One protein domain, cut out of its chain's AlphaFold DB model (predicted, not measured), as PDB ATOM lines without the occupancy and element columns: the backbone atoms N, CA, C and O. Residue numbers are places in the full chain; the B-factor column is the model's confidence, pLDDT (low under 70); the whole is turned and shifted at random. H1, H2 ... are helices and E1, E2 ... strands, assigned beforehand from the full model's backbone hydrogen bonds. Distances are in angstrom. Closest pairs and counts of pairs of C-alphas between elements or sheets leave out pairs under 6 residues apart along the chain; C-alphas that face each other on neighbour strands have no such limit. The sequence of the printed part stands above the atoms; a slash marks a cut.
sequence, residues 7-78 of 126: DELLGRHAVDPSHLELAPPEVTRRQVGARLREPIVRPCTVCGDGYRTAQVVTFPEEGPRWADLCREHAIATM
ATOM      1  N   ASP A   7      -2.808 -14.705 -11.391       92.88
ATOM      2  CA  ASP A   7      -3.110 -16.103 -11.711       92.88
ATOM      3  C   ASP A   7      -2.169 -17.082 -10.989       92.88
ATOM      4  O   ASP A   7      -2.644 -18.070 -10.427       92.88
ATOM      5  N   GLU A   8      -0.872 -16.773 -10.885       93.00
ATOM      6  CA  GLU A   8       0.083 -17.565 -10.099       93.00
ATOM      7  C   GLU A   8      -0.264 -17.566  -8.606       93.00
ATOM      8  O   GLU A   8      -0.203 -18.615  -7.954       93.00
ATOM      9  N   LEU A   9      -0.668 -16.415  -8.055       94.56
ATOM     10  CA  LEU A   9      -1.133 -16.321  -6.672       94.56
ATOM     11  C   LEU A   9      -2.374 -17.196  -6.450       94.56
ATOM     12  O   LEU A   9      -2.410 -17.988  -5.507       94.56
ATOM     13  N   LEU A  10      -3.383 -17.081  -7.316       95.00
ATOM     14  CA  LEU A  10      -4.616 -17.864  -7.211       95.00
ATOM     15  C   LEU A  10      -4.334 -19.368  -7.325       95.00
ATOM     16  O   LEU A  10      -4.846 -20.148  -6.519       95.00
ATOM     17  N   GLY A  11      -3.455 -19.764  -8.249       93.56
ATOM     18  CA  GLY A  11      -3.010 -21.147  -8.408       93.56
ATOM     19  C   GLY A  11      -2.296 -21.685  -7.167       93.56
ATOM     20  O   GLY A  11      -2.596 -22.787  -6.709       93.56
ATOM     21  N   ARG A  12      -1.405 -20.895  -6.552       94.94
ATOM     22  CA  ARG A  12      -0.695 -21.274  -5.315       94.94
ATOM     23  C   ARG A  12      -1.643 -21.538  -4.146       94.94
ATOM     24  O   ARG A  12      -1.348 -22.381  -3.300       94.94
ATOM     25  N   HIS A  13      -2.756 -20.815  -4.096       95.19
ATOM     26  CA  HIS A  13      -3.778 -20.957  -3.063       95.19
ATOM     27  C   HIS A  13      -4.906 -21.924  -3.444       95.19
ATOM     28  O   HIS A  13      -5.862 -22.049  -2.682       95.19
ATOM     29  N   ALA A  14      -4.785 -22.622  -4.580       95.19
ATOM     30  CA  ALA A  14      -5.783 -23.563  -5.089       95.19
ATOM     31  C   ALA A  14      -7.201 -22.961  -5.134       95.19
ATOM     32  O   ALA A  14      -8.185 -23.623  -4.801       95.19
ATOM     33  N   VAL A  15      -7.299 -21.686  -5.523       95.25
ATOM     34  CA  VAL A  15      -8.588 -21.016  -5.698       95.25
ATOM     35  C   VAL A  15      -9.300 -21.624  -6.901       95.25
ATOM     36  O   VAL A  15      -8.767 -21.605  -8.007       95.25
ATOM     37  N   ASP A  16     -10.515 -22.122  -6.681       94.56
ATOM     38  CA  ASP A  16     -11.384 -22.642  -7.735       94.56
ATOM     39  C   ASP A  16     -11.987 -21.484  -8.563       94.56
ATOM     40  O   ASP A  16     -12.785 -20.702  -8.025       94.56
ATOM     41  N   PRO A  17     -11.649 -21.355  -9.864       93.06
ATOM     42  CA  PRO A  17     -12.157 -20.280 -10.716       93.06
ATOM     43  C   PRO A  17     -13.678 -20.306 -10.911       93.06
ATOM     44  O   PRO A  17     -14.286 -19.264 -11.188       93.06
ATOM     45  N   SER A  18     -14.315 -21.469 -10.752       94.12
ATOM     46  CA  SER A  18     -15.763 -21.631 -10.915       94.12
ATOM     47  C   SER A  18     -16.567 -20.939  -9.810       94.12
ATOM     48  O   SER A  18     -17.717 -20.555 -10.029       94.12
ATOM     49  N   HIS A  19     -15.945 -20.705  -8.652       92.56
ATOM     50  CA  HIS A  19     -16.538 -19.988  -7.522       92.56
ATOM     51  C   HIS A  19     -16.306 -18.476  -7.568       92.56
ATOM     52  O   HIS A  19     -16.829 -17.744  -6.725       92.56
ATOM     53  N   LEU A  20     -15.531 -17.992  -8.537       94.00
ATOM     54  CA  LEU A  20     -15.290 -16.568  -8.707       94.00
ATOM     55  C   LEU A  20     -16.437 -15.908  -9.460       94.00
ATOM     56  O   LEU A  20     -17.079 -16.488 -10.335       94.00
ATOM     57  N   GLU A  21     -16.662 -14.639  -9.147       93.56
ATOM     58  CA  GLU A  21     -17.668 -13.848  -9.835       93.56
ATOM     59  C   GLU A  21     -17.255 -13.580 -11.282       93.56
ATOM     60  O   GLU A  21     -16.119 -13.194 -11.575       93.56
ATOM     61  N   LEU A  22     -18.213 -13.748 -12.191       95.00
ATOM     62  CA  LEU A  22     -18.073 -13.423 -13.604       95.00
ATOM     63  C   LEU A  22     -17.681 -11.954 -13.792       95.00
ATOM     64  O   LEU A  22     -18.378 -11.044 -13.334       95.00
ATOM     65  N   ALA A  23     -16.589 -11.725 -14.516       94.06
ATOM     66  CA  ALA A  23     -16.254 -10.404 -15.021       94.06
ATOM     67  C   ALA A  23     -16.809 -10.226 -16.444       94.06
ATOM     68  O   ALA A  23     -16.927 -11.200 -17.191       94.06
ATOM     69  N   PRO A  24     -17.153  -8.992 -16.853       91.12
ATOM     70  CA  PRO A  24     -17.409  -8.703 -18.258       91.12
ATOM     71  C   PRO A  24     -16.207  -9.103 -19.138       91.12
ATOM     72  O   PRO A  24     -15.069  -9.007 -18.677       91.12
ATOM     73  N   PRO A  25     -16.428  -9.498 -20.406       86.25
ATOM     74  CA  PRO A  25     -15.355  -9.904 -21.320       86.25
ATOM     75  C   PRO A  25     -14.327  -8.805 -21.587       86.25
ATOM     76  O   PRO A  25     -13.145  -9.090 -21.744       86.25
ATOM     77  N   GLU A  26     -14.764  -7.548 -21.562       88.62
ATOM     78  CA  GLU A  26     -13.890  -6.384 -21.618       88.62
ATOM     79  C   GLU A  26     -14.162  -5.499 -20.405       88.62
ATOM     80  O   GLU A  26     -15.259  -4.957 -20.230       88.62
ATOM     81  N   VAL A  27     -13.153  -5.362 -19.544       89.44
ATOM     82  CA  VAL A  27     -13.234  -4.530 -18.346       89.44
ATOM     83  C   VAL A  27     -12.429  -3.256 -18.536       89.44
ATOM     84  O   VAL A  27     -11.209  -3.250 -18.676       89.44
ATOM     85  N   THR A  28     -13.136  -2.135 -18.483       90.81
ATOM     86  CA  THR A  28     -12.555  -0.796 -18.497       90.81
ATOM     87  C   THR A  28     -12.080  -0.385 -17.103       90.81
ATOM     88  O   THR A  28     -12.646  -0.784 -16.080       90.81
ATOM     89  N   ARG A  29     -11.113   0.540 -17.035       88.12
ATOM     90  CA  ARG A  29     -10.702   1.179 -15.764       88.12
ATOM     91  C   ARG A  29     -11.882   1.803 -15.009       88.12
ATOM     92  O   ARG A  29     -11.897   1.804 -13.780       88.12
ATOM     93  N   ARG A  30     -12.890   2.311 -15.730       88.69
ATOM     94  CA  ARG A  30     -14.114   2.862 -15.131       88.69
ATOM     95  C   ARG A  30     -14.914   1.786 -14.397       88.69
ATOM     96  O   ARG A  30     -15.401   2.072 -13.309       88.69
ATOM     97  N   GLN A  31     -15.035   0.586 -14.964       91.69
ATOM     98  CA  GLN A  31     -15.724  -0.541 -14.328       91.69
ATOM     99  C   GLN A  31     -14.961  -1.055 -13.106       91.69
ATOM    100  O   GLN A  31     -15.578  -1.230 -12.062       91.69
ATOM    101  N   VAL A  32     -13.630  -1.187 -13.182       91.12
ATOM    102  CA  VAL A  32     -12.799  -1.506 -12.001       91.12
ATOM    103  C   VAL A  32     -13.013  -0.473 -10.893       91.12
ATOM    104  O   VAL A  32     -13.285  -0.820  -9.747       91.12
ATOM    105  N   GLY A  33     -12.951   0.816 -11.237       90.44
ATOM    106  CA  GLY A  33     -13.177   1.890 -10.274       90.44
ATOM    107  C   GLY A  33     -14.603   1.917  -9.718       90.44
ATOM    108  O   GLY A  33     -14.790   2.297  -8.567       90.44
ATOM    109  N   ALA A  34     -15.608   1.543 -10.513       90.94
ATOM    110  CA  ALA A  34     -16.984   1.412 -10.042       90.94
ATOM    111  C   ALA A  34     -17.094   0.281  -9.017       90.94
ATOM    112  O   ALA A  34     -17.585   0.540  -7.924       90.94
ATOM    113  N   ARG A  35     -16.533  -0.897  -9.324       90.38
ATOM    114  CA  ARG A  35     -16.484  -2.047  -8.414       90.38
ATOM    115  C   ARG A  35     -15.855  -1.678  -7.070       90.38
ATOM    116  O   ARG A  35     -16.450  -1.948  -6.039       90.38
ATOM    117  N   LEU A  36     -14.716  -0.979  -7.079       89.06
ATOM    118  CA  LEU A  36     -14.017  -0.544  -5.856       89.06
ATOM    119  C   LEU A  36     -14.780   0.489  -5.015       89.06
ATOM    120  O   LEU A  36     -14.496   0.641  -3.830       89.06
ATOM    121  N   ARG A  37     -15.698   1.244  -5.626       89.31
ATOM    122  CA  ARG A  37     -16.513   2.262  -4.943       89.31
ATOM    123  C   ARG A  37     -17.863   1.733  -4.478       89.31
ATOM    124  O   ARG A  37     -18.617   2.488  -3.866       89.31
ATOM    125  N   GLU A  38     -18.200   0.486  -4.791       85.56
ATOM    126  CA  GLU A  38     -19.431  -0.102  -4.292       85.56
ATOM    127  C   GLU A  38     -19.406  -0.149  -2.758       85.56
ATOM    128  O   GLU A  38     -18.376  -0.471  -2.165       85.56
ATOM    129  N   PRO A  39     -20.537   0.130  -2.089       79.44
ATOM    130  CA  PRO A  39     -20.608   0.141  -0.626       79.44
ATOM    131  C   PRO A  39     -20.506  -1.263  -0.004       79.44
ATOM    132  O   PRO A  39     -20.591  -1.411   1.213       79.44
ATOM    133  N   ILE A  40     -20.352  -2.300  -0.829       80.81
ATOM    134  CA  ILE A  40     -20.249  -3.694  -0.414       80.81
ATOM    135  C   ILE A  40     -18.774  -4.028  -0.184       80.81
ATOM    136  O   ILE A  40     -17.942  -3.914  -1.086       80.81
ATOM    137  N   VAL A  41     -18.456  -4.496   1.025       79.44
ATOM    138  CA  VAL A  41     -17.150  -5.098   1.312       79.44
ATOM    139  C   VAL A  41     -17.146  -6.506   0.729       79.44
ATOM    140  O   VAL A  41     -17.801  -7.405   1.251       79.44
ATOM    141  N   ARG A  42     -16.423  -6.689  -0.374       86.88
ATOM    142  CA  ARG A  42     -16.200  -7.994  -0.994       86.88
ATOM    143  C   ARG A  42     -15.044  -8.708  -0.271       86.88
ATOM    144  O   ARG A  42     -14.086  -8.049   0.147       86.88
ATOM    145  N   PRO A  43     -15.129 -10.027  -0.059       91.94
ATOM    146  CA  PRO A  43     -14.036 -10.775   0.541       91.94
ATOM    147  C   PRO A  43     -12.886 -10.931  -0.456       91.94
ATOM    148  O   PRO A  43     -13.089 -10.990  -1.668       91.94
ATOM    149  N   CYS A  44     -11.670 -11.030   0.058       94.75
ATOM    150  CA  CYS A  44     -10.506 -11.393  -0.718       94.75
ATOM    151  C   CYS A  44     -10.699 -12.811  -1.242       94.75
ATOM    152  O   CYS A  44     -10.944 -13.736  -0.470       94.75
ATOM    153  N   THR A  45     -10.500 -12.983  -2.541       95.44
ATOM    154  CA  THR A  45     -10.583 -14.263  -3.234       95.44
ATOM    155  C   THR A  45      -9.664 -15.340  -2.635       95.44
ATOM    156  O   THR A  45      -9.956 -16.524  -2.754       95.44
ATOM    157  N   VAL A  46      -8.569 -14.943  -1.978       95.00
ATOM    158  CA  VAL A  46      -7.565 -15.865  -1.425       95.00
ATOM    159  C   VAL A  46      -7.828 -16.226   0.041       95.00
ATOM    160  O   VAL A  46      -7.775 -17.398   0.397       95.00
ATOM    161  N   CYS A  47      -8.080 -15.238   0.907       94.00
ATOM    162  CA  CYS A  47      -8.168 -15.454   2.362       94.00
ATOM    163  C   CYS A  47      -9.507 -15.069   2.999       94.00
ATOM    164  O   CYS A  47      -9.709 -15.336   4.179       94.00
ATOM    165  N   GLY A  48     -10.413 -14.430   2.259       92.44
ATOM    166  CA  GLY A  48     -11.693 -13.954   2.785       92.44
ATOM    167  C   GLY A  48     -11.664 -12.575   3.459       92.44
ATOM    168  O   GLY A  48     -12.728 -12.000   3.676       92.44
ATOM    169  N   ASP A  49     -10.488 -12.005   3.741       91.56
ATOM    170  CA  ASP A  49     -10.362 -10.671   4.356       91.56
ATOM    171  C   ASP A  49     -10.925  -9.555   3.469       91.56
ATOM    172  O   ASP A  49     -11.000  -9.693   2.254       91.56
ATOM    173  N   GLY A  50     -11.269  -8.398   4.038       86.50
ATOM    174  CA  GLY A  50     -11.820  -7.282   3.259       86.50
ATOM    175  C   GLY A  50     -10.919  -6.849   2.090       86.50
ATOM    176  O   GLY A  50      -9.747  -6.508   2.281       86.50
ATOM    177  N   TYR A  51     -11.475  -6.826   0.876       81.69
ATOM    178  CA  TYR A  51     -10.734  -6.443  -0.325       81.69
ATOM    179  C   TYR A  51     -10.336  -4.959  -0.341       81.69
ATOM    180  O   TYR A  51     -10.990  -4.081   0.235       81.69
ATOM    181  N   ARG A  52      -9.230  -4.676  -1.030       80.81
ATOM    182  CA  ARG A  52      -8.712  -3.323  -1.288       80.81
ATOM    183  C   ARG A  52      -8.446  -3.062  -2.767       80.81
ATOM    184  O   ARG A  52      -8.293  -1.908  -3.155       80.81
ATOM    185  N   THR A  53      -8.408  -4.109  -3.586       87.88
ATOM    186  CA  THR A  53      -8.177  -4.017  -5.030       87.88
ATOM    187  C   THR A  53      -9.070  -4.997  -5.775       87.88
ATOM    188  O   THR A  53      -9.395  -6.046  -5.224       87.88
ATOM    189  N   ALA A  54      -9.390  -4.686  -7.028       91.38
ATOM    190  CA  ALA A  54     -10.133  -5.559  -7.924       91.38
ATOM    191  C   ALA A  54      -9.373  -5.691  -9.243       91.38
ATOM    192  O   ALA A  54      -8.990  -4.683  -9.847       91.38
ATOM    193  N   GLN A  55      -9.160  -6.925  -9.679       90.88
ATOM    194  CA  GLN A  55      -8.504  -7.259 -10.940       90.88
ATOM    195  C   GLN A  55      -9.345  -8.282 -11.704       90.88
ATOM    196  O   GLN A  55     -10.253  -8.887 -11.139       90.88
ATOM    197  N   VAL A  56      -9.060  -8.462 -12.992       93.75
ATOM    198  CA  VAL A  56      -9.707  -9.491 -13.813       93.75
ATOM    199  C   VAL A  56      -8.651 -10.477 -14.263       93.75
ATOM    200  O   VAL A  56      -7.622 -10.073 -14.803       93.75
ATOM    201  N   VAL A  57      -8.927 -11.757 -14.045       94.00
ATOM    202  CA  VAL A  57      -8.105 -12.870 -14.517       94.00
ATOM    203  C   VAL A  57      -8.942 -13.687 -15.487       94.00
ATOM    204  O   VAL A  57     -10.099 -13.992 -15.202       94.00
ATOM    205  N   THR A  58      -8.375 -14.018 -16.643       94.00
ATOM    206  CA  THR A  58      -9.047 -14.850 -17.645       94.00
ATOM    207  C   THR A  58      -8.575 -16.284 -17.505       94.00
ATOM    208  O   THR A  58      -7.398 -16.571 -17.715       94.00
ATOM    209  N   PHE A  59      -9.505 -17.177 -17.183       92.25
ATOM    210  CA  PHE A  59      -9.257 -18.610 -17.097       92.25
ATOM    211  C   PHE A  59      -9.646 -19.303 -18.410       92.25
ATOM    212  O   PHE A  59     -10.612 -18.870 -19.047       92.25
ATOM    213  N   PRO A  60      -8.925 -20.358 -18.840       91.19
ATOM    214  CA  PRO A  60      -9.199 -21.027 -20.112       91.19
ATOM    215  C   PRO A  60     -10.619 -21.595 -20.253       91.19
ATOM    216  O   PRO A  60     -11.197 -21.481 -21.332       91.19
ATOM    217  N   GLU A  61     -11.187 -22.181 -19.193       92.75
ATOM    218  CA  GLU A  61     -12.494 -22.860 -19.246       92.75
ATOM    219  C   GLU A  61     -13.626 -21.982 -18.700       92.75
ATOM    220  O   GLU A  61     -14.740 -21.973 -19.227       92.75
ATOM    221  N   GLU A  62     -13.341 -21.181 -17.677       93.44
ATOM    222  CA  GLU A  62     -14.334 -20.355 -16.995       93.44
ATOM    223  C   GLU A  62     -14.477 -18.969 -17.634       93.44
ATOM    224  O   GLU A  62     -15.516 -18.319 -17.477       93.44
ATOM    225  N   GLY A  63     -13.464 -18.508 -18.368       93.69
ATOM    226  CA  GLY A  63     -13.395 -17.161 -18.920       93.69
ATOM    227  C   GLY A  63     -13.000 -16.105 -17.873       93.69
ATOM    228  O   GLY A  63     -12.348 -16.418 -16.875       93.69
ATOM    229  N   PRO A  64     -13.349 -14.827 -18.087       95.88
ATOM    230  CA  PRO A  64     -12.932 -13.725 -17.224       95.88
ATOM    231  C   PRO A  64     -13.646 -13.758 -15.868       95.88
ATOM    232  O   PRO A  64     -14.871 -13.909 -15.771       95.88
ATOM    233  N   ARG A  65     -12.867 -13.601 -14.800       96.25
ATOM    234  CA  ARG A  65     -13.324 -13.612 -13.410       96.25
ATOM    235  C   ARG A  65     -12.734 -12.456 -12.626       96.25
ATOM    236  O   ARG A  65     -11.582 -12.074 -12.836       96.25
ATOM    237  N   TRP A  66     -13.526 -11.917 -11.709       95.00
ATOM    238  CA  TRP A  66     -13.042 -10.941 -10.743       95.00
ATOM    239  C   TRP A  66     -12.158 -11.621  -9.697       95.00
ATOM    240  O   TRP A  66     -12.558 -12.598  -9.067       95.00
ATOM    241  N   ALA A  67     -10.973 -11.057  -9.497       94.44
ATOM    242  CA  ALA A  67     -10.050 -11.386  -8.426       94.44
ATOM    243  C   ALA A  67      -9.947 -10.171  -7.497       94.44
ATOM    244  O   ALA A  67      -9.227  -9.205  -7.777       94.44
ATOM    245  N   ASP A  68     -10.710 -10.202  -6.405       94.62
ATOM    246  CA  ASP A  68     -10.675  -9.165  -5.378       94.62
ATOM    247  C   ASP A  68      -9.607  -9.548  -4.346       94.62
ATOM    248  O   ASP A  68      -9.631 -10.637  -3.775       94.62
ATOM    249  N   LEU A  69      -8.634  -8.673  -4.097       94.19
ATOM    250  CA  LEU A  69      -7.504  -8.975  -3.209       94.19
ATOM    251  C   LEU A  69      -7.489  -8.037  -2.001       94.19
ATOM    252  O   LEU A  69      -7.768  -6.839  -2.124       94.19
ATOM    253  N   CYS A  70      -7.144  -8.578  -0.828       93.25
ATOM    254  CA  CYS A  70      -6.758  -7.771   0.329       93.25
ATOM    255  C   CYS A  70      -5.410  -7.080   0.064       93.25
ATOM    256  O   CYS A  70      -4.746  -7.339  -0.941       93.25
ATOM    257  N   ARG A  71      -4.990  -6.186   0.964       90.25
ATOM    258  CA  ARG A  71      -3.768  -5.388   0.789       90.25
ATOM    259  C   ARG A  71      -2.523  -6.264   0.633       90.25
ATOM    260  O   ARG A  71      -1.698  -5.995  -0.232       90.25
ATOM    261  N   GLU A  72      -2.395  -7.293   1.454       91.69
ATOM    262  CA  GLU A  72      -1.236  -8.179   1.523       91.69
ATOM    263  C   GLU A  72      -1.090  -8.980   0.224       91.69
ATOM    264  O   GLU A  72      -0.028  -8.967  -0.400       91.69
ATOM    265  N   HIS A  73      -2.184  -9.594  -0.234       93.31
ATOM    266  CA  HIS A  73      -2.222 -10.327  -1.500       93.31
ATOM    267  C   HIS A  73      -2.070  -9.404  -2.713       93.31
ATOM    268  O   HIS A  73      -1.401  -9.770  -3.674       93.31
ATOM    269  N   ALA A  74      -2.620  -8.187  -2.665       90.62
ATOM    270  CA  ALA A  74      -2.411  -7.203  -3.721       90.62
ATOM    271  C   ALA A  74      -0.926  -6.838  -3.844       90.62
ATOM    272  O   ALA A  74      -0.368  -6.959  -4.930       90.62
ATOM    273  N   ILE A  75      -0.266  -6.477  -2.737       89.62
ATOM    274  CA  ILE A  75       1.165  -6.126  -2.715       89.62
ATOM    275  C   ILE A  75       2.029  -7.275  -3.243       89.62
ATOM    276  O   ILE A  75       2.972  -7.018  -3.986       89.62
ATOM    277  N   ALA A  76       1.693  -8.526  -2.915       89.62
ATOM    278  CA  ALA A  76       2.415  -9.694  -3.420       89.62
ATOM    279  C   ALA A  76       2.387  -9.809  -4.957       89.62
ATOM    280  O   ALA A  76       3.313 -10.368  -5.540       89.62
ATOM    281  N   THR A  77       1.351  -9.260  -5.600       88.75
ATOM    282  CA  THR A  77       1.173  -9.272  -7.064       88.75
ATOM    283  C   THR A  77       1.610  -7.981  -7.755       88.75
ATOM    284  O   THR A  77       1.654  -7.912  -8.984       88.75
ATOM    285  N   MET A  78       1.907  -6.929  -6.988       85.50
ATOM    286  CA  MET A  78       2.307  -5.643  -7.547       85.50
ATOM    287  C   MET A  78       3.738  -5.704  -8.066       85.50
ATOM    288  O   MET A  78       4.643  -6.232  -7.418       85.50
TER     289      MET A  78
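Overview. This is residues 7 to 78 of the 126 residues of an uncharacterized protein of Streptomyces sp. MUSC 14 (UniProt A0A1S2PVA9). What does the model look like? A two-stranded hairpin, E1 and E2, runs through the middle of a small rounded body, with three short helices set round it: H2 and H1 on different sides, and H3 near the end where E1 begins. Two long stretches with no named element, residues 13 to 28 and 38 to 52, complete the body. What is it made of, and how large is it? The printed part has 72 residues, with three named helices and two named strands in the order H1 H2 E1 E2 H3; the sheet, order E1 - E2, is antiparallel, and the class is mixed, helices and strands. It is compact, with a radius of gyration of the C-alphas of 11.5 A and spans of 28 by 27 by 21 A.

Along the chain. Where are the strands? E1 is residues 53 to 59, 19.0 A from first to last C-alpha, and begins at C-alpha 53 (-8.177, -4.017, -5.030). E2 is residues 63 to 69, 18.7 A long. Where are the helices? H2 is residues 29 to 37, 12.3 A, and H3 is residues 71 to 77, 10.1 A, ending at C-alpha 77 (1.173, -9.272, -7.064). H1 is residues 7 to 12, 8.6 A, beginning at C-alpha 7 (-3.110, -16.103, -11.711).

Arrangement. How do the strands pair? E1 and E2 form a hairpin, antiparallel at 152 degrees between their directions. N 57 and O 65 are 2.9 A apart and N 67 and O 55 are 2.8 A apart, both within hydrogen-bond range. How do the helices stand to the strands? H2 and E1 come closest at the C-alphas of Val 32 and Ala 54, 6.3 A; H3 and E1 at those of Thr 53 and Ala 74, 6.7 A; H1 and E1 at those of Asp 7 and Val 57, 6.6 A. E2 and H3 are near each other, with 5 pairs of C-alphas within 10 A, while E2 is apart from H1 and H2. How do the helices stand to each other? H1 and H3 are close but not clearly touching, with the C-alphas of Leu 9 and Thr 77 closest at 7.4 A, and only just about perpendicular at 72 degrees; H2 is apart from H1 and H3. Every O i to N i+4 pair is within hydrogen-bond range in H1, H2 and H3.

Size, cuts and confidence. How far does it reach? The two C-alphas farthest apart are those of Pro 39 and Pro 60, 31.0 A. Which links are long? H1 to H2, with 16 residues, and H2 to E1, with 15, are long links; E1 to E2 and E2 to H3 are tight. Is anything missing or uncertain? The printed part has no cut, its mean pLDDT is 91.3, and no printed residue is under 70.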